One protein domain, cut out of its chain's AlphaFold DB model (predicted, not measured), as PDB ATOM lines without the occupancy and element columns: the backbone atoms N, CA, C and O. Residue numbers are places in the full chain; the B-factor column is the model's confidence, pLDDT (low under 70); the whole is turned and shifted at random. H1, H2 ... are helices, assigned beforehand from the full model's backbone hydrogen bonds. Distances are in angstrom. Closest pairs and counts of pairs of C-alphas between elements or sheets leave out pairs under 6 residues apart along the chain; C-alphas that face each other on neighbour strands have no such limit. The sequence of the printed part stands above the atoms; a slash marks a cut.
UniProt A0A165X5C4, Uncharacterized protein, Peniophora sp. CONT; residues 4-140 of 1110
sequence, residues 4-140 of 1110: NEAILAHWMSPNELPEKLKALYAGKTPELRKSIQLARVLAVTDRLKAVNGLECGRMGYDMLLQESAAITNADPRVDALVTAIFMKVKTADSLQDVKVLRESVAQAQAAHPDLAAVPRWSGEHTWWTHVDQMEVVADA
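This is residues 4 to 140 of the 1110 residues of an uncharacterized protein of Peniophora sp. CONT (UniProt A0A165X5C4). Four helices, H3, H4, H5 and H6, make a somewhat splayed up-and-down bundle, each running against the one before it in the chain, with some pairs meeting over only part of their length. H8 packs on H4, H1 and H2 form a loose outlying row on that same side of the bundle, and the small H7 sits beyond H3 and H6, joined to H8 by a long link. The printed part has 137 residues with eight named helices, H1 to H8 in chain order, and no named strand; its class is all helix. It is compact, with a radius of gyration of the C-alphas of 14.4 A, and spans 43 by 36 by 23 A.

The longest helix is H3, residues 30 to 48, 26.9 A from C-alpha 30 at (17.381, -56.366, 50.296) to C-alpha 48 at (15.575, -36.998, 31.677). H4 holds residues 54 to 69, 22.7 A; H5 residues 76 to 89, 19.8 A; and H6 residues 98 to 110, 18.2 A. H1 is residues 4 to 11, H2 residues 16 to 25 and H7 residues 113 to 117. H8, residues 129 to 138, ends with C-alpha 138 at (22.643, -23.077, 29.669).

H3, with residues 41 to 48 alone, touches the hub H4; the closest C-alphas, of Leu 48 and Gly 57, are 6.2 A apart, and this hairpin has a shallow tilt of 11 degrees. H5 and H6 form a hairpin and touch at Ile 85 and Ser 104, closest C-alphas 5.3 A apart, at a shallow tilt of 32 degrees, only just short of steep. H4 and H6 only just touch, only at their ends, with 3 pairs of C-alphas within 8 A, the closest those of Leu 54 and Val 98, 5.0 A apart. H4, with residues 56 to 60 alone, touches H8, opposite ways at 14 degrees, a shallow tilt; the closest C-alphas, of Cys 56 and Val 131, are 5.8 A apart. H2 and H4 are near each other. H1 and H8 are close but not clearly touching, with C-alphas of Leu 8 and His 130 7.9 A apart, as are H3 and H7, with those of Leu 42 and Leu 115 7.8 A apart. Every O i to N i+4 pair is within hydrogen-bond range in H1, H2, H4 and H6; the counts are 14 of 15 in H3, 9 of 10 in H5, 5 of 6 in H8 and 0 of 1 in H7, where 2 of 2 O i to N i+3 pairs are within range.

The C-alphas farthest apart, of Thr 29 and Ala 140, are 43.8 A apart. The printed part has no cut, and the link from H7 to H8, 11 residues, is long. Mean pLDDT of the printed part is 82.3; it is under 70 in 33 residues, among them 4 to 19 and 129 to 135.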
ATOM      1  N   ASN A   4      31.301 -24.697  39.117       35.31
ATOM      2  CA  ASN A   4      30.379 -25.763  38.725       35.31
ATOM      3  C   ASN A   4      31.120 -26.989  38.164       35.31
ATOM      4  O   ASN A   4      30.860 -28.100  38.613       35.31
ATOM      5  N   GLU A   5      32.092 -26.809  37.260       42.22
ATOM      6  CA  GLU A   5      32.912 -27.912  36.728       42.22
ATOM      7  C   GLU A   5      33.719 -28.612  37.831       42.22
ATOM      8  O   GLU A   5      33.832 -29.834  37.829       42.22
ATOM      9  N   ALA A   6      34.249 -27.858  38.800       42.91
ATOM     10  CA  ALA A   6      35.007 -28.423  39.918       42.91
ATOM     11  C   ALA A   6      34.123 -29.253  40.871       42.91
ATOM     12  O   ALA A   6      34.528 -30.329  41.314       42.91
ATOM     13  N   ILE A   7      32.900 -28.787  41.155       42.06
ATOM     14  CA  ILE A   7      31.908 -29.533  41.947       42.06
ATOM     15  C   ILE A   7      31.444 -30.781  41.182       42.06
ATOM     16  O   ILE A   7      31.404 -31.869  41.757       42.06
ATOM     17  N   LEU A   8      31.155 -30.650  39.885       42.41
ATOM     18  CA  LEU A   8      30.776 -31.766  39.020       42.41
ATOM     19  C   LEU A   8      31.890 -32.820  38.952       42.41
ATOM     20  O   LEU A   8      31.614 -33.990  39.187       42.41
ATOM     21  N   ALA A   9      33.150 -32.436  38.728       49.22
ATOM     22  CA  ALA A   9      34.285 -33.364  38.690       49.22
ATOM     23  C   ALA A   9      34.499 -34.114  40.020       49.22
ATOM     24  O   ALA A   9      34.851 -35.293  40.013       49.22
ATOM     25  N   HIS A  10      34.245 -33.463  41.160       45.91
ATOM     26  CA  HIS A  10      34.285 -34.103  42.478       45.91
ATOM     27  C   HIS A  10      33.151 -35.133  42.638       45.91
ATOM     28  O   HIS A  10      33.401 -36.281  43.000       45.91
ATOM     29  N   TRP A  11      31.905 -34.770  42.316       44.62
ATOM     30  CA  TRP A  11      30.747 -35.656  42.507       44.62
ATOM     31  C   TRP A  11      30.594 -36.745  41.434       44.62
ATOM     32  O   TRP A  11      30.023 -37.794  41.732       44.62
ATOM     33  N   MET A  12      31.132 -36.531  40.230       48.09
ATOM     34  CA  MET A  12      31.231 -37.524  39.151       48.09
ATOM     35  C   MET A  12      32.457 -38.435  39.266       48.09
ATOM     36  O   MET A  12      32.662 -39.269  38.390       48.09
ATOM     37  N   SER A  13      33.259 -38.327  40.332       51.38
ATOM     38  CA  SER A  13      34.257 -39.347  40.665       51.38
ATOM     39  C   SER A  13      33.585 -40.732  40.653       51.38
ATOM     40  O   SER A  13      32.750 -41.000  41.531       51.38
ATOM     41  N   PRO A  14      33.940 -41.650  39.723       49.91
ATOM     42  CA  PRO A  14      33.265 -42.948  39.603       49.91
ATOM     43  C   PRO A  14      33.478 -43.854  40.822       49.91
ATOM     44  O   PRO A  14      32.872 -44.916  40.931       49.91
ATOM     45  N   ASN A  15      34.340 -43.434  41.753       52.62
ATOM     46  CA  ASN A  15      34.591 -44.085  43.030       52.62
ATOM     47  C   ASN A  15      33.692 -43.518  44.157       52.62
ATOM     48  O   ASN A  15      33.257 -44.280  45.020       52.62
ATOM     49  N   GLU A  16      33.337 -42.225  44.128       56.25
ATOM     50  CA  GLU A  16      32.498 -41.589  45.162       56.25
ATOM     51  C   GLU A  16      31.013 -41.927  45.040       56.25
ATOM     52  O   GLU A  16      30.356 -42.145  46.063       56.25
ATOM     53  N   LEU A  17      30.458 -41.978  43.821       60.03
ATOM     54  CA  LEU A  17      29.045 -42.320  43.644       60.03
ATOM     55  C   LEU A  17      28.737 -43.720  44.224       60.03
ATOM     56  O   LEU A  17      27.801 -43.822  45.024       60.03
ATOM     57  N   PRO A  18      29.536 -44.779  43.960       64.75
ATOM     58  CA  PRO A  18      29.393 -46.062  44.643       64.75
ATOM     59  C   PRO A  18      29.513 -45.992  46.165       64.75
ATOM     60  O   PRO A  18      28.870 -46.791  46.834       64.75
ATOM     61  N   GLU A  19      30.307 -45.095  46.750       69.25
ATOM     62  CA  GLU A  19      30.418 -44.981  48.214       69.25
ATOM     63  C   GLU A  19      29.215 -44.285  48.847       69.25
ATOM     64  O   GLU A  19      28.637 -44.813  49.800       69.25
ATOM     65  N   LYS A  20      28.744 -43.184  48.252       70.31
ATOM     66  CA  LYS A  20      27.501 -42.507  48.657       70.31
ATOM     67  C   LYS A  20      26.290 -43.445  48.492       70.31
ATOM     68  O   LYS A  20      25.430 -43.497  49.371       70.31
ATOM     69  N   LEU A  21      26.264 -44.277  47.442       71.88
ATOM     70  CA  LEU A  21      25.289 -45.364  47.264       71.88
ATOM     71  C   LEU A  21      25.432 -46.470  48.331       71.88
ATOM     72  O   LEU A  21      24.440 -46.825  48.967       71.88
ATOM     73  N   LYS A  22      26.641 -47.005  48.574       73.94
ATOM     74  CA  LYS A  22      26.897 -48.035  49.608       73.94
ATOM     75  C   LYS A  22      26.427 -47.567  50.987       73.94
ATOM     76  O   LYS A  22      25.773 -48.341  51.682       73.94
ATOM     77  N   ALA A  23      26.709 -46.317  51.362       81.06
ATOM     78  CA  ALA A  23      26.263 -45.720  52.620       81.06
ATOM     79  C   ALA A  23      24.728 -45.615  52.700       81.06
ATOM     80  O   ALA A  23      24.129 -46.008  53.699       81.06
ATOM     81  N   LEU A  24      24.073 -45.173  51.624       81.06
ATOM     82  CA  LEU A  24      22.613 -45.050  51.535       81.06
ATOM     83  C   LEU A  24      21.883 -46.411  51.604       81.06
ATOM     84  O   LEU A  24      20.779 -46.499  52.151       81.06
ATOM     85  N   TYR A  25      22.517 -47.485  51.121       80.12
ATOM     86  CA  TYR A  25      22.030 -48.866  51.236       80.12
ATOM     87  C   TYR A  25      22.508 -49.612  52.500       80.12
ATOM     88  O   TYR A  25      22.024 -50.719  52.772       80.12
ATOM     89  N   ALA A  26      23.415 -49.036  53.296       83.19
ATOM     90  CA  ALA A  26      23.909 -49.648  54.528       83.19
ATOM     91  C   ALA A  26      22.775 -49.824  55.554       83.19
ATOM     92  O   ALA A  26      21.875 -48.993  55.683       83.19
ATOM     93  N   GLY A  27      22.772 -50.963  56.252       82.81
ATOM     94  CA  GLY A  27      21.724 -51.327  57.215       82.81
ATOM     95  C   GLY A  27      20.319 -51.566  56.630       82.81
ATOM     96  O   GLY A  27      19.433 -51.999  57.361       82.81
ATOM     97  N   LYS A  28      20.075 -51.327  55.332       87.81
ATOM     98  CA  LYS A  28      18.775 -51.581  54.684       87.81
ATOM     99  C   LYS A  28      18.630 -53.064  54.316       87.81
ATOM    100  O   LYS A  28      19.617 -53.686  53.909       87.81
ATOM    101  N   THR A  29      17.417 -53.615  54.395       90.31
ATOM    102  CA  THR A  29      17.114 -54.983  53.919       90.31
ATOM    103  C   THR A  29      17.161 -55.059  52.382       90.31
ATOM    104  O   THR A  29      17.058 -54.013  51.733       90.31
ATOM    105  N   PRO A  30      17.316 -56.242  51.757       83.50
ATOM    106  CA  PRO A  30      17.381 -56.366  50.296       83.50
ATOM    107  C   PRO A  30      16.156 -55.789  49.567       83.50
ATOM    108  O   PRO A  30      16.295 -55.154  48.525       83.50
ATOM    109  N   GLU A  31      14.966 -55.949  50.140       88.31
ATOM    110  CA  GLU A  31      13.691 -55.459  49.602       88.31
ATOM    111  C   GLU A  31      13.642 -53.930  49.655       88.31
ATOM    112  O   GLU A  31      13.244 -53.279  48.690       88.31
ATOM    113  N   LEU A  32      14.113 -53.354  50.768       87.25
ATOM    114  CA  LEU A  32      14.198 -51.911  50.957       87.25
ATOM    115  C   LEU A  32      15.277 -51.278  50.064       87.25
ATOM    116  O   LEU A  32      15.089 -50.168  49.582       87.25
ATOM    117  N   ARG A  33      16.383 -51.978  49.775       86.38
ATOM    118  CA  ARG A  33      17.369 -51.523  48.772       86.38
ATOM    119  C   ARG A  33      16.748 -51.467  47.378       86.38
ATOM    120  O   ARG A  33      16.908 -50.458  46.702       86.38
ATOM    121  N   LYS A  34      15.995 -52.501  46.984       87.81
ATOM    122  CA  LYS A  34      15.298 -52.562  45.688       87.81
ATOM    123  C   LYS A  34      14.251 -51.460  45.528       87.81
ATOM    124  O   LYS A  34      14.234 -50.797  44.495       87.81
ATOM    125  N   SER A  35      13.419 -51.213  46.544       90.25
ATOM    126  CA  SER A  35      12.413 -50.143  46.476       90.25
ATOM    127  C   SER A  35      13.039 -48.745  46.472       90.25
ATOM    128  O   SER A  35      12.588 -47.891  45.711       90.25
ATOM    129  N   ILE A  36      14.116 -48.523  47.237       88.62
ATOM    130  CA  ILE A  36      14.898 -47.278  47.193       88.62
ATOM    131  C   ILE A  36      15.540 -47.086  45.812       88.62
ATOM    132  O   ILE A  36      15.394 -46.015  45.232       88.62
ATOM    133  N   GLN A  37      16.200 -48.103  45.252       87.31
ATOM    134  CA  GLN A  37      16.812 -48.020  43.920       87.31
ATOM    135  C   GLN A  37      15.768 -47.709  42.841       87.31
ATOM    136  O   GLN A  37      15.998 -46.838  42.005       87.31
ATOM    137  N   LEU A  38      14.607 -48.370  42.874       92.88
ATOM    138  CA  LEU A  38      13.529 -48.099  41.926       92.88
ATOM    139  C   LEU A  38      13.012 -46.659  42.070       92.88
ATOM    140  O   LEU A  38      12.906 -45.956  41.071       92.88
ATOM    141  N   ALA A  39      12.777 -46.181  43.296       92.69
ATOM    142  CA  ALA A  39      12.383 -44.794  43.566       92.69
ATOM    143  C   ALA A  39      13.419 -43.761  43.077       92.69
ATOM    144  O   ALA A  39      13.042 -42.675  42.627       92.69
ATOM    145  N   ARG A  40      14.718 -44.096  43.152       90.88
ATOM    146  CA  ARG A  40      15.844 -43.283  42.664       90.88
ATOM    147  C   ARG A  40      15.903 -43.236  41.134       90.88
ATOM    148  O   ARG A  40      15.817 -42.157  40.560       90.88
ATOM    149  N   VAL A  41      15.935 -44.391  40.469       92.19
ATOM    150  CA  VAL A  41      15.906 -44.519  38.995       92.19
ATOM    151  C   VAL A  41      14.661 -43.856  38.391       92.19
ATOM    152  O   VAL A  41      14.718 -43.222  37.335       92.19
ATOM    153  N   LEU A  42      13.528 -43.928  39.089       93.69
ATOM    154  CA  LEU A  42      12.312 -43.219  38.713       93.69
ATOM    155  C   LEU A  42      12.420 -41.696  38.875       93.69
ATOM    156  O   LEU A  42      11.842 -40.976  38.067       93.69
ATOM    157  N   ALA A  43      13.143 -41.180  39.870       91.81
ATOM    158  CA  ALA A  43      13.394 -39.741  39.990       91.81
ATOM    159  C   ALA A  43      14.354 -39.226  38.898       91.81
ATOM    160  O   ALA A  43      14.137 -38.139  38.363       91.81
ATOM    161  N   VAL A  44      15.360 -40.024  38.509       91.75
ATOM    162  CA  VAL A  44      16.247 -39.724  37.369       91.75
ATOM    163  C   VAL A  44      15.460 -39.670  36.061       91.75
ATOM    164  O   VAL A  44      15.538 -38.688  35.328       91.75
ATOM    165  N   THR A  45      14.664 -40.701  35.763       94.75
ATOM    166  CA  THR A  45      13.933 -40.768  34.488       94.75
ATOM    167  C   THR A  45      12.861 -39.685  34.342       94.75
ATOM    168  O   THR A  45      12.683 -39.176  33.242       94.75
ATOM    169  N   ASP A  46      12.209 -39.233  35.419       93.62
ATOM    170  CA  ASP A  46      11.319 -38.060  35.334       93.62
ATOM    171  C   ASP A  46      12.063 -36.771  34.935       93.62
ATOM    172  O   ASP A  46      11.485 -35.926  34.256       93.62
ATOM    173  N   ARG A  47      13.347 -36.632  35.295       90.88
ATOM    174  CA  ARG A  47      14.187 -35.475  34.933       90.88
ATOM    175  C   ARG A  47      14.718 -35.570  33.505       90.88
ATOM    176  O   ARG A  47      14.584 -34.615  32.747       90.88
ATOM    177  N   LEU A  48      15.183 -36.747  33.078       93.94
ATOM    178  CA  LEU A  48      15.575 -36.998  31.677       93.94
ATOM    179  C   LEU A  48      14.410 -36.859  30.679       93.94
ATOM    180  O   LEU A  48      14.628 -36.719  29.479       93.94
ATOM    181  N   LYS A  49      13.168 -36.886  31.165       95.19
ATOM    182  CA  LYS A  49      11.955 -36.609  30.387       95.19
ATOM    183  C   LYS A  49      11.673 -35.108  30.209       95.19
ATOM    184  O   LYS A  49      10.922 -34.752  29.304       95.19
ATOM    185  N   ALA A  50      12.255 -34.252  31.050       92.38
ATOM    186  CA  ALA A  50      12.093 -32.797  31.018       92.38
ATOM    187  C   ALA A  50      13.281 -32.066  30.360       92.38
ATOM    188  O   ALA A  50      13.053 -31.091  29.650       92.38
ATOM    189  N   VAL A  51      14.506 -32.573  30.554       93.25
ATOM    190  CA  VAL A  51      15.783 -31.902  30.235       93.25
ATOM    191  C   VAL A  51      15.865 -31.289  28.827       93.25
ATOM    192  O   VAL A  51      15.602 -31.960  27.822       93.25
ATOM    193  N   ASN A  52      16.240 -30.009  28.744       91.31
ATOM    194  CA  ASN A  52      16.378 -29.233  27.505       91.31
ATOM    195  C   ASN A  52      17.776 -29.285  26.876       91.31
ATOM    196  O   ASN A  52      17.866 -29.456  25.661       91.31
ATOM    197  N   GLY A  53      18.854 -29.245  27.661       91.44
ATOM    198  CA  GLY A  53      20.215 -29.379  27.125       91.44
ATOM    199  C   GLY A  53      20.525 -30.796  26.615       91.44
ATOM    200  O   GLY A  53      20.339 -31.772  27.344       91.44
ATOM    201  N   LEU A  54      21.060 -30.922  25.391       92.06
ATOM    202  CA  LEU A  54      21.526 -32.209  24.845       92.06
ATOM    203  C   LEU A  54      22.640 -32.817  25.707       92.06
ATOM    204  O   LEU A  54      22.591 -34.003  26.023       92.06
ATOM    205  N   GLU A  55      23.609 -32.004  26.128       87.31
ATOM    206  CA  GLU A  55      24.720 -32.424  26.990       87.31
ATOM    207  C   GLU A  55      24.221 -32.909  28.354       87.31
ATOM    208  O   GLU A  55      24.567 -34.009  28.782       87.31
ATOM    209  N   CYS A  56      23.317 -32.150  28.985       86.31
ATOM    210  CA  CYS A  56      22.633 -32.543  30.217       86.31
ATOM    211  C   CYS A  56      21.877 -33.877  30.048       86.31
ATOM    212  O   CYS A  56      21.890 -34.723  30.946       86.31
ATOM    213  N   GLY A  57      21.260 -34.096  28.881       92.69
ATOM    214  CA  GLY A  57      20.628 -35.358  28.498       92.69
ATOM    215  C   GLY A  57      21.620 -36.521  28.380       92.69
ATOM    216  O   GLY A  57      21.386 -37.568  28.979       92.69
ATOM    217  N   ARG A  58      22.743 -36.339  27.668       93.12
ATOM    218  CA  ARG A  58      23.822 -37.342  27.537       93.12
ATOM    219  C   ARG A  58      24.396 -37.726  28.898       93.12
ATOM    220  O   ARG A  58      24.404 -38.899  29.258       93.12
ATOM    221  N   MET A  59      24.814 -36.722  29.664       85.50
ATOM    222  CA  MET A  59      25.423 -36.841  30.988       85.50
ATOM    223  C   MET A  59      24.493 -37.542  31.986       85.50
ATOM    224  O   MET A  59      24.890 -38.489  32.663       85.50
ATOM    225  N   GLY A  60      23.229 -37.117  32.050       90.12
ATOM    226  CA  GLY A  60      22.244 -37.732  32.933       90.12
ATOM    227  C   GLY A  60      21.812 -39.135  32.491       90.12
ATOM    228  O   GLY A  60      21.444 -39.953  33.334       90.12
ATOM    229  N   TYR A  61      21.882 -39.445  31.194       94.69
ATOM    230  CA  TYR A  61      21.651 -40.795  30.686       94.69
ATOM    231  C   TYR A  61      22.822 -41.743  30.992       94.69
ATOM    232  O   TYR A  61      22.576 -42.859  31.445       94.69
ATOM    233  N   ASP A  62      24.078 -41.309  30.855       90.75
ATOM    234  CA  ASP A  62      25.226 -42.130  31.265       90.75
ATOM    235  C   ASP A  62      25.207 -42.421  32.774       90.75
ATOM    236  O   ASP A  62      25.283 -43.573  33.201       90.75
ATOM    237  N   MET A  63      24.958 -41.402  33.601       85.75
ATOM    238  CA  MET A  63      24.825 -41.567  35.052       85.75
ATOM    239  C   MET A  63      23.651 -42.489  35.452       85.75
ATOM    240  O   MET A  63      23.734 -43.189  36.466       85.75
ATOM    241  N   LEU A  64      22.580 -42.563  34.647       91.75
ATOM    242  CA  LEU A  64      21.516 -43.565  34.801       91.75
ATOM    243  C   LEU A  64      22.025 -44.989  34.509       91.75
ATOM    244  O   LEU A  64      21.709 -45.912  35.265       91.75
ATOM    245  N   LEU A  65      22.823 -45.176  33.450       91.44
ATOM    246  CA  LEU A  65      23.459 -46.464  33.148       91.44
ATOM    247  C   LEU A  65      24.406 -46.877  34.286       91.44
ATOM    248  O   LEU A  65      24.283 -47.997  34.791       91.44
ATOM    249  N   GLN A  66      25.263 -45.972  34.770       85.75
ATOM    250  CA  GLN A  66      26.165 -46.222  35.902       85.75
ATOM    251  C   GLN A  66      25.409 -46.623  37.183       85.75
ATOM    252  O   GLN A  66      25.751 -47.627  37.814       85.75
ATOM    253  N   GLU A  67      24.351 -45.893  37.562       85.06
ATOM    254  CA  GLU A  67      23.559 -46.215  38.759       85.06
ATOM    255  C   GLU A  67      22.792 -47.546  38.622       85.06
ATOM    256  O   GLU A  67      22.582 -48.242  39.621       85.06
ATOM    257  N   SER A  68      22.426 -47.948  37.400       86.44
ATOM    258  CA  SER A  68      21.847 -49.272  37.140       86.44
ATOM    259  C   SER A  68      22.882 -50.401  37.279       86.44
ATOM    260  O   SER A  68      22.620 -51.394  37.962       86.44
ATOM    261  N   ALA A  69      24.081 -50.222  36.716       82.00
ATOM    262  CA  ALA A  69      25.141 -51.229  36.676       82.00
ATOM    263  C   ALA A  69      25.817 -51.459  38.040       82.00
ATOM    264  O   ALA A  69      26.274 -52.564  38.334       82.00
ATOM    265  N   ALA A  70      25.847 -50.441  38.906       75.44
ATOM    266  CA  ALA A  70      26.479 -50.507  40.224       75.44
ATOM    267  C   ALA A  70      25.813 -51.492  41.216       75.44
ATOM    268  O   ALA A  70      26.371 -51.753  42.285       75.44
ATOM    269  N   ILE A  71      24.616 -52.018  40.914       68.94
ATOM    270  CA  ILE A  71      23.780 -52.760  41.870       68.94
ATOM    271  C   ILE A  71      23.409 -54.141  41.310       68.94
ATOM    272  O   ILE A  71      22.390 -54.330  40.653       68.94
ATOM    273  N   THR A  72      24.205 -55.151  41.673       65.31
ATOM    274  CA  THR A  72      24.103 -56.558  41.219       65.31
ATOM    275  C   THR A  72      22.812 -57.304  41.601       65.31
ATOM    276  O   THR A  72      22.693 -58.500  41.348       65.31
ATOM    277  N   ASN A  73      21.863 -56.642  42.265       76.19
ATOM    278  CA  ASN A  73      20.646 -57.228  42.828       76.19
ATOM    279  C   ASN A  73      19.460 -56.250  42.717       76.19
ATOM    280  O   ASN A  73      18.771 -55.993  43.706       76.19
ATOM    281  N   ALA A  74      19.242 -55.676  41.534       79.75
ATOM    282  CA  ALA A  74      18.209 -54.667  41.308       79.75
ATOM    283  C   ALA A  74      16.757 -55.184  41.446       79.75
ATOM    284  O   ALA A  74      16.486 -56.390  41.525       79.75
ATOM    285  N   ASP A  75      15.794 -54.256  41.479       90.75
ATOM    286  CA  ASP A  75      14.401 -54.565  41.132       90.75
ATOM    287  C   ASP A  75      14.341 -54.855  39.617       90.75
ATOM    288  O   ASP A  75      14.865 -54.049  38.845       90.75
ATOM    289  N   PRO A  76      13.723 -55.956  39.151       92.31
ATOM    290  CA  PRO A  76      13.691 -56.297  37.723       92.31
ATOM    291  C   PRO A  76      13.002 -55.234  36.849       92.31
ATOM    292  O   PRO A  76      13.191 -55.224  35.637       92.31
ATOM    293  N   ARG A  77      12.229 -54.312  37.437       94.56
ATOM    294  CA  ARG A  77      11.643 -53.175  36.714       94.56
ATOM    295  C   ARG A  77      12.642 -52.048  36.449       94.56
ATOM    296  O   ARG A  77      12.449 -51.324  35.483       94.56
ATOM    297  N   VAL A  78      13.711 -51.918  37.246       93.50
ATOM    298  CA  VAL A  78      14.847 -51.034  36.913       93.50
ATOM    299  C   VAL A  78      15.525 -51.548  35.647       93.50
ATOM    300  O   VAL A  78      15.695 -50.790  34.700       93.50
ATOM    301  N   ASP A  79      15.848 -52.842  35.622       92.38
ATOM    302  CA  ASP A  79      16.504 -53.501  34.489       92.38
ATOM    303  C   ASP A  79      15.658 -53.412  33.207       92.38
ATOM    304  O   ASP A  79      16.152 -52.993  32.160       92.38
ATOM    305  N   ALA A  80      14.350 -53.681  33.302       94.81
ATOM    306  CA  ALA A  80      13.422 -53.527  32.181       94.81
ATOM    307  C   ALA A  80      13.317 -52.073  31.679       94.81
ATOM    308  O   ALA A  80      13.380 -51.842  30.470       94.81
ATOM    309  N   LEU A  81      13.206 -51.089  32.584       96.44
ATOM    310  CA  LEU A  81      13.107 -49.668  32.235       96.44
ATOM    311  C   LEU A  81      14.389 -49.160  31.560       96.44
ATOM    312  O   LEU A  81      14.321 -48.518  30.513       96.44
ATOM    313  N   VAL A  82      15.557 -49.467  32.132       95.44
ATOM    314  CA  VAL A  82      16.860 -49.045  31.593       95.44
ATOM    315  C   VAL A  82      17.153 -49.756  30.272       95.44
ATOM    316  O   VAL A  82      17.530 -49.093  29.309       95.44
ATOM    317  N   THR A  83      16.877 -51.060  30.164       95.38
ATOM    318  CA  THR A  83      17.002 -51.805  28.900       95.38
ATOM    319  C   THR A  83      16.083 -51.241  27.815       95.38
ATOM    320  O   THR A  83      16.504 -51.117  26.666       95.38
ATOM    321  N   ALA A  84      14.849 -50.842  28.145       96.38
ATOM    322  CA  ALA A  84      13.930 -50.235  27.180       96.38
ATOM    323  C   ALA A  84      14.436 -48.882  26.640       96.38
ATOM    324  O   ALA A  84      14.263 -48.606  25.452       96.38
ATOM    325  N   ILE A  85      15.098 -48.071  27.474       97.19
ATOM    326  CA  ILE A  85      15.754 -46.825  27.039       97.19
ATOM    327  C   ILE A  85      17.006 -47.154  26.207       97.19
ATOM    328  O   ILE A  85      17.160 -46.635  25.104       97.19
ATOM    329  N   PHE A  86      17.859 -48.071  26.674       96.44
ATOM    330  CA  PHE A  86      19.106 -48.457  26.004       96.44
ATOM    331  C   PHE A  86      18.881 -49.086  24.621       96.44
ATOM    332  O   PHE A  86      19.607 -48.785  23.677       96.44
ATOM    333  N   MET A  87      17.817 -49.873  24.439       96.19
ATOM    334  CA  MET A  87      17.418 -50.410  23.126       96.19
ATOM    335  C   MET A  87      16.952 -49.336  22.123       96.19
ATOM    336  O   MET A  87      16.818 -49.640  20.938       96.19
ATOM    337  N   LYS A  88      16.706 -48.094  22.566       95.81
ATOM    338  CA  LYS A  88      16.410 -46.942  21.699       95.81
ATOM    339  C   LYS A  88      17.601 -45.997  21.545       95.81
ATOM    340  O   LYS A  88      17.912 -45.609  20.424       95.81
ATOM    341  N   VAL A  89      18.254 -45.643  22.652       96.00
ATOM    342  CA  VAL A  89      19.304 -44.609  22.715       96.00
ATOM    343  C   VAL A  89      20.709 -45.166  22.458       96.00
ATOM    344  O   VAL A  89      21.570 -44.423  22.004       96.00
ATOM    345  N   LYS A  90      20.952 -46.464  22.692       94.75
ATOM    346  CA  LYS A  90      22.289 -47.090  22.713       94.75
ATOM    347  C   LYS A  90      23.214 -46.396  23.733       94.75
ATOM    348  O   LYS A  90      22.844 -46.309  24.903       94.75
ATOM    349  N   THR A  91      24.408 -45.943  23.340       91.69
ATOM    350  CA  THR A  91      25.372 -45.258  24.224       91.69
ATOM    351  C   THR A  91      25.066 -43.765  24.340       91.69
ATOM    352  O   THR A  91      24.416 -43.191  23.462       91.69
ATOM    353  N   ALA A  92      25.550 -43.119  25.404       89.38
ATOM    354  CA  ALA A  92      25.349 -41.686  25.616       89.38
ATOM    355  C   ALA A  92      25.933 -40.829  24.477       89.38
ATOM    356  O   ALA A  92      25.286 -39.880  24.040       89.38
ATOM    357  N   ASP A  93      27.082 -41.214  23.922       89.88
ATOM    358  CA  ASP A  93      27.731 -40.511  22.804       89.88
ATOM    359  C   ASP A  93      26.878 -40.545  21.527       89.88
ATOM    360  O   ASP A  93      26.851 -39.589  20.753       89.88
ATOM    361  N   SER A  94      26.128 -41.637  21.329       91.50
ATOM    362  CA  SER A  94      25.255 -41.820  20.165       91.50
ATOM    363  C   SER A  94      23.908 -41.087  20.259       91.50
ATOM    364  O   SER A  94      23.154 -41.064  19.284       91.50
ATOM    365  N   LEU A  95      23.605 -40.437  21.390       95.12
ATOM    366  CA  LEU A  95      22.441 -39.563  21.522       95.12
ATOM    367  C   LEU A  95      22.694 -38.239  20.780       95.12
ATOM    368  O   LEU A  95      23.440 -37.384  21.259       95.12
ATOM    369  N   GLN A  96      22.066 -38.063  19.615       95.12
ATOM    370  CA  GLN A  96      22.182 -36.844  18.798       95.12
ATOM    371  C   GLN A  96      21.066 -35.809  19.046       95.12
ATOM    372  O   GLN A  96      21.309 -34.621  18.872       95.12
ATOM    373  N   ASP A  97      19.872 -36.222  19.490       96.12
ATOM    374  CA  ASP A  97      18.749 -35.319  19.805       96.12
ATOM    375  C   ASP A  97      18.146 -35.665  21.176       96.12
ATOM    376  O   ASP A  97      17.749 -36.804  21.436       96.12
ATOM    377  N   VAL A  98      18.029 -34.661  22.049       96.06
ATOM    378  CA  VAL A  98      17.433 -34.775  23.386       96.06
ATOM    379  C   VAL A  98      15.970 -35.241  23.340       96.06
ATOM    380  O   VAL A  98      15.516 -35.935  24.251       96.06
ATOM    381  N   LYS A  99      15.231 -34.957  22.256       96.81
ATOM    382  CA  LYS A  99      13.860 -35.454  22.049       96.81
ATOM    383  C   LYS A  99      13.820 -36.977  21.993       96.81
ATOM    384  O   LYS A  99      12.945 -37.575  22.613       96.81
ATOM    385  N   VAL A 100      14.802 -37.614  21.345       97.06
ATOM    386  CA  VAL A 100      14.899 -39.082  21.264       97.06
ATOM    387  C   VAL A 100      15.094 -39.688  22.654       97.06
ATOM    388  O   VAL A 100      14.476 -40.711  22.957       97.06
ATOM    389  N   LEU A 101      15.868 -39.042  23.537       97.25
ATOM    390  CA  LEU A 101      15.971 -39.449  24.943       97.25
ATOM    391  C   LEU A 101      14.626 -39.294  25.665       97.25
ATOM    392  O   LEU A 101      14.132 -40.275  26.223       97.25
ATOM    393  N   ARG A 102      13.999 -38.108  25.617       97.62
ATOM    394  CA  ARG A 102      12.709 -37.850  26.288       97.62
ATOM    395  C   ARG A 102      11.621 -38.824  25.845       97.62
ATOM    396  O   ARG A 102      10.906 -39.364  26.687       97.62
ATOM    397  N   GLU A 103      11.500 -39.071  24.542       97.62
ATOM    398  CA  GLU A 103      10.538 -40.016  23.978       97.62
ATOM    399  C   GLU A 103      10.835 -41.454  24.399       97.62
ATOM    400  O   GLU A 103       9.916 -42.170  24.793       97.62
ATOM    401  N   SER A 104      12.101 -41.877  24.376       97.62
ATOM    402  CA  SER A 104      12.501 -43.222  24.811       97.62
ATOM    403  C   SER A 104      12.198 -43.446  26.291       97.62
ATOM    404  O   SER A 104      11.637 -44.476  26.660       97.62
ATOM    405  N   VAL A 105      12.483 -42.451  27.133       97.62
ATOM    406  CA  VAL A 105      12.164 -42.458  28.566       97.62
ATOM    407  C   VAL A 105      10.650 -42.451  28.800       97.62
ATOM    408  O   VAL A 105      10.151 -43.229  29.614       97.62
ATOM    409  N   ALA A 106       9.889 -41.636  28.065       97.50
ATOM    410  CA  ALA A 106       8.431 -41.599  28.161       97.50
ATOM    411  C   ALA A 106       7.780 -42.923  27.717       97.50
ATOM    412  O   ALA A 106       6.870 -43.403  28.393       97.50
ATOM    413  N   GLN A 107       8.268 -43.537  26.634       97.50
ATOM    414  CA  GLN A 107       7.824 -44.849  26.151       97.50
ATOM    415  C   GLN A 107       8.160 -45.959  27.159       97.50
ATOM    416  O   GLN A 107       7.297 -46.782  27.464       97.50
ATOM    417  N   ALA A 108       9.371 -45.953  27.726       97.31
ATOM    418  CA  ALA A 108       9.796 -46.920  28.737       97.31
ATOM    419  C   ALA A 108       8.960 -46.815  30.027       97.31
ATOM    420  O   ALA A 108       8.494 -47.829  30.541       97.31
ATOM    421  N   GLN A 109       8.688 -45.598  30.516       97.00
ATOM    422  CA  GLN A 109       7.781 -45.386  31.650       97.00
ATOM    423  C   GLN A 109       6.344 -45.843  31.333       97.00
ATOM    424  O   GLN A 109       5.711 -46.499  32.159       97.00
ATOM    425  N   ALA A 110       5.824 -45.532  30.140       96.56
ATOM    426  CA  ALA A 110       4.460 -45.891  29.740       96.56
ATOM    427  C   ALA A 110       4.248 -47.410  29.575       96.56
ATOM    428  O   ALA A 110       3.133 -47.893  29.772       96.56
ATOM    429  N   ALA A 111       5.304 -48.169  29.262       96.81
ATOM    430  CA  ALA A 111       5.264 -49.632  29.197       96.81
ATOM    431  C   ALA A 111       5.061 -50.308  30.572       96.81
ATOM    432  O   ALA A 111       4.639 -51.464  30.629       96.81
ATOM    433  N   HIS A 112       5.327 -49.593  31.670       95.31
ATOM    434  CA  HIS A 112       5.295 -50.113  33.038       95.31
ATOM    435  C   HIS A 112       4.392 -49.249  33.946       95.31
ATOM    436  O   HIS A 112       4.878 -48.504  34.801       95.31
ATOM    437  N   PRO A 113       3.054 -49.321  33.789       94.50
ATOM    438  CA  PRO A 113       2.115 -48.453  34.507       94.50
ATOM    439  C   PRO A 113       2.092 -48.666  36.031       94.50
ATOM    440  O   PRO A 113       1.603 -47.801  36.755       94.50
ATOM    441  N   ASP A 114       2.638 -49.772  36.548       95.00
ATOM    442  CA  ASP A 114       2.804 -49.991  37.990       95.00
ATOM    443  C   ASP A 114       3.847 -49.050  38.622       95.00
ATOM    444  O   ASP A 114       3.763 -48.748  39.814       95.00
ATOM    445  N   LEU A 115       4.778 -48.512  37.824       94.75
ATOM    446  CA  LEU A 115       5.775 -47.537  38.276       94.75
ATOM    447  C   LEU A 115       5.146 -46.208  38.714       94.75
ATOM    448  O   LEU A 115       5.714 -45.516  39.556       94.75
ATOM    449  N   ALA A 116       3.948 -45.877  38.223       93.44
ATOM    450  CA  ALA A 116       3.206 -44.691  38.656       93.44
ATOM    451  C   ALA A 116       2.759 -44.756  40.132       93.44
ATOM    452  O   ALA A 116       2.480 -43.718  40.728       93.44
ATOM    453  N   ALA A 117       2.707 -45.953  40.731       95.00
ATOM    454  CA  ALA A 117       2.393 -46.147  42.148       95.00
ATOM    455  C   ALA A 117       3.635 -46.123  43.064       95.00
ATOM    456  O   ALA A 117       3.497 -46.192  44.286       95.00
ATOM    457  N   VAL A 118       4.848 -46.048  42.503       95.56
ATOM    458  CA  VAL A 118       6.096 -46.025  43.276       95.56
ATOM    459  C   VAL A 118       6.420 -44.577  43.673       95.56
ATOM    460  O   VAL A 118       6.499 -43.712  42.796       95.56
ATOM    461  N   PRO A 119       6.633 -44.273  44.969       92.31
ATOM    462  CA  PRO A 119       7.014 -42.928  45.392       92.31
ATOM    463  C   PRO A 119       8.383 -42.560  44.805       92.31
ATOM    464  O   PRO A 119       9.328 -43.344  44.884       92.31
ATOM    465  N   ARG A 120       8.497 -41.364  44.220       90.81
ATOM    466  CA  ARG A 120       9.763 -40.860  43.666       90.81
ATOM    467  C   ARG A 120      10.703 -40.435  44.796       90.81
ATOM    468  O   ARG A 120      10.257 -39.915  45.818       90.81
ATOM    469  N   TRP A 121      12.002 -40.664  44.626       88.75
ATOM    470  CA  TRP A 121      13.002 -40.337  45.644       88.75
ATOM    471  C   TRP A 121      13.278 -38.827  45.736       88.75
ATOM    472  O   TRP A 121      13.530 -38.181  44.721       88.75
ATOM    473  N   SER A 122      13.296 -38.284  46.958       78.88
ATOM    474  CA  SER A 122      13.396 -36.840  47.240       78.88
ATOM    475  C   SER A 122      14.536 -36.464  48.206       78.88
ATOM    476  O   SER A 122      14.412 -35.501  48.958       78.88
ATOM    477  N   GLY A 123      15.610 -37.261  48.269       69.50
ATOM    478  CA  GLY A 123      16.727 -37.040  49.201       69.50
ATOM    479  C   GLY A 123      17.837 -36.124  48.666       69.50
ATOM    480  O   GLY A 123      18.153 -36.150  47.478       69.50
ATOM    481  N   GLU A 124      18.503 -35.406  49.570       56.78
ATOM    482  CA  GLU A 124      19.519 -34.358  49.316       56.78
ATOM    483  C   GLU A 124      20.886 -34.869  48.802       56.78
ATOM    484  O   GLU A 124      21.859 -34.123  48.731       56.78
ATOM    485  N   HIS A 125      21.007 -36.160  48.476       58.44
ATOM    486  CA  HIS A 125      22.258 -36.805  48.042       58.44
ATOM    487  C   HIS A 125      22.061 -37.480  46.681       58.44
ATOM    488  O   HIS A 125      22.137 -38.705  46.525       58.44
ATOM    489  N   THR A 126      21.700 -36.654  45.703       67.56
ATOM    490  CA  THR A 126      21.201 -37.072  44.395       67.56
ATOM    491  C   THR A 126      21.899 -36.278  43.296       67.56
ATOM    492  O   THR A 126      21.623 -35.099  43.090       67.56
ATOM    493  N   TRP A 127      22.818 -36.936  42.582       71.75
ATOM    494  CA  TRP A 127      23.635 -36.325  41.521       71.75
ATOM    495  C   TRP A 127      22.783 -35.625  40.450       71.75
ATOM    496  O   TRP A 127      23.182 -34.605  39.899       71.75
ATOM    497  N   TRP A 128      21.566 -36.122  40.213       72.94
ATOM    498  CA  TRP A 128      20.632 -35.566  39.238       72.94
ATOM    499  C   TRP A 128      20.050 -34.199  39.622       72.94
ATOM    500  O   TRP A 128      19.347 -33.609  38.808       72.94
ATOM    501  N   THR A 129      20.329 -33.671  40.821       69.81
ATOM    502  CA  THR A 129      20.047 -32.258  41.153       69.81
ATOM    503  C   THR A 129      20.949 -31.286  40.394       69.81
ATOM    504  O   THR A 129      20.562 -30.137  40.205       69.81
ATOM    505  N   HIS A 130      22.095 -31.746  39.880       63.97
ATOM    506  CA  HIS A 130      22.965 -30.935  39.030       63.97
ATOM    507  C   HIS A 130      22.495 -30.850  37.568       63.97
ATOM    508  O   HIS A 130      22.901 -29.924  36.875       63.97
ATOM    509  N   VAL A 131      21.602 -31.743  37.108       65.69
ATOM    510  CA  VAL A 131      20.998 -31.655  35.761       65.69
ATOM    511  C   VAL A 131      20.182 -30.363  35.655       65.69
ATOM    512  O   VAL A 131      20.476 -29.534  34.797       65.69
ATOM    513  N   ASP A 132      19.271 -30.130  36.609       69.31
ATOM    514  CA  ASP A 132      18.492 -28.888  36.721       69.31
ATOM    515  C   ASP A 132      19.401 -27.643  36.805       69.31
ATOM    516  O   ASP A 132      19.078 -26.588  36.267       69.31
ATOM    517  N   GLN A 133      20.545 -27.749  37.494       68.12
ATOM    518  CA  GLN A 133      21.478 -26.629  37.679       68.12
ATOM    519  C   GLN A 133      22.252 -26.293  36.401       68.12
ATOM    520  O   GLN A 133      22.460 -25.116  36.121       68.12
ATOM    521  N   MET A 134      22.672 -27.295  35.622       64.69
ATOM    522  CA  MET A 134      23.324 -27.061  34.331       64.69
ATOM    523  C   MET A 134      22.341 -26.514  33.296       64.69
ATOM    524  O   MET A 134      22.700 -25.629  32.530       64.69
ATOM    525  N   GLU A 135      21.092 -26.976  33.319       67.00
ATOM    526  CA  GLU A 135      20.013 -26.469  32.469       67.00
ATOM    527  C   GLU A 135      19.745 -24.971  32.720       67.00
ATOM    528  O   GLU A 135      19.757 -24.179  31.782       67.00
ATOM    529  N   VAL A 136      19.667 -24.546  33.989       71.94
ATOM    530  CA  VAL A 136      19.551 -23.122  34.377       71.94
ATOM    531  C   VAL A 136      20.776 -22.277  33.984       71.94
ATOM    532  O   VAL A 136      20.647 -21.068  33.800       71.94
ATOM    533  N   VAL A 137      21.963 -22.879  33.848       62.34
ATOM    534  CA  VAL A 137      23.179 -22.180  33.383       62.34
ATOM    535  C   VAL A 137      23.236 -22.092  31.854       62.34
ATOM    536  O   VAL A 137      23.737 -21.098  31.339       62.34
ATOM    537  N   ALA A 138      22.703 -23.081  31.132       59.66
ATOM    538  CA  ALA A 138      22.643 -23.077  29.669       59.66
ATOM    539  C   ALA A 138      21.617 -22.067  29.118       59.66
ATOM    540  O   ALA A 138      21.894 -21.404  28.123       59.66
ATOM    541  N   ASP A 139      20.475 -21.897  29.796       56.16
ATOM    542  CA  ASP A 139      19.444 -20.907  29.436       56.16
ATOM    543  C   ASP A 139      19.778 -19.467  29.902       56.16
ATOM    544  O   ASP A 139      19.005 -18.532  29.667       56.16
ATOM    545  N   ALA A 140      20.915 -19.248  30.576       52.44
ATOM    546  CA  ALA A 140      21.321 -17.920  31.030       52.44
ATOM    547  C   ALA A 140      21.899 -17.090  29.860       52.44
ATOM    548  O   ALA A 140      22.922 -17.478  29.291       52.44
TER     549      ALA A 140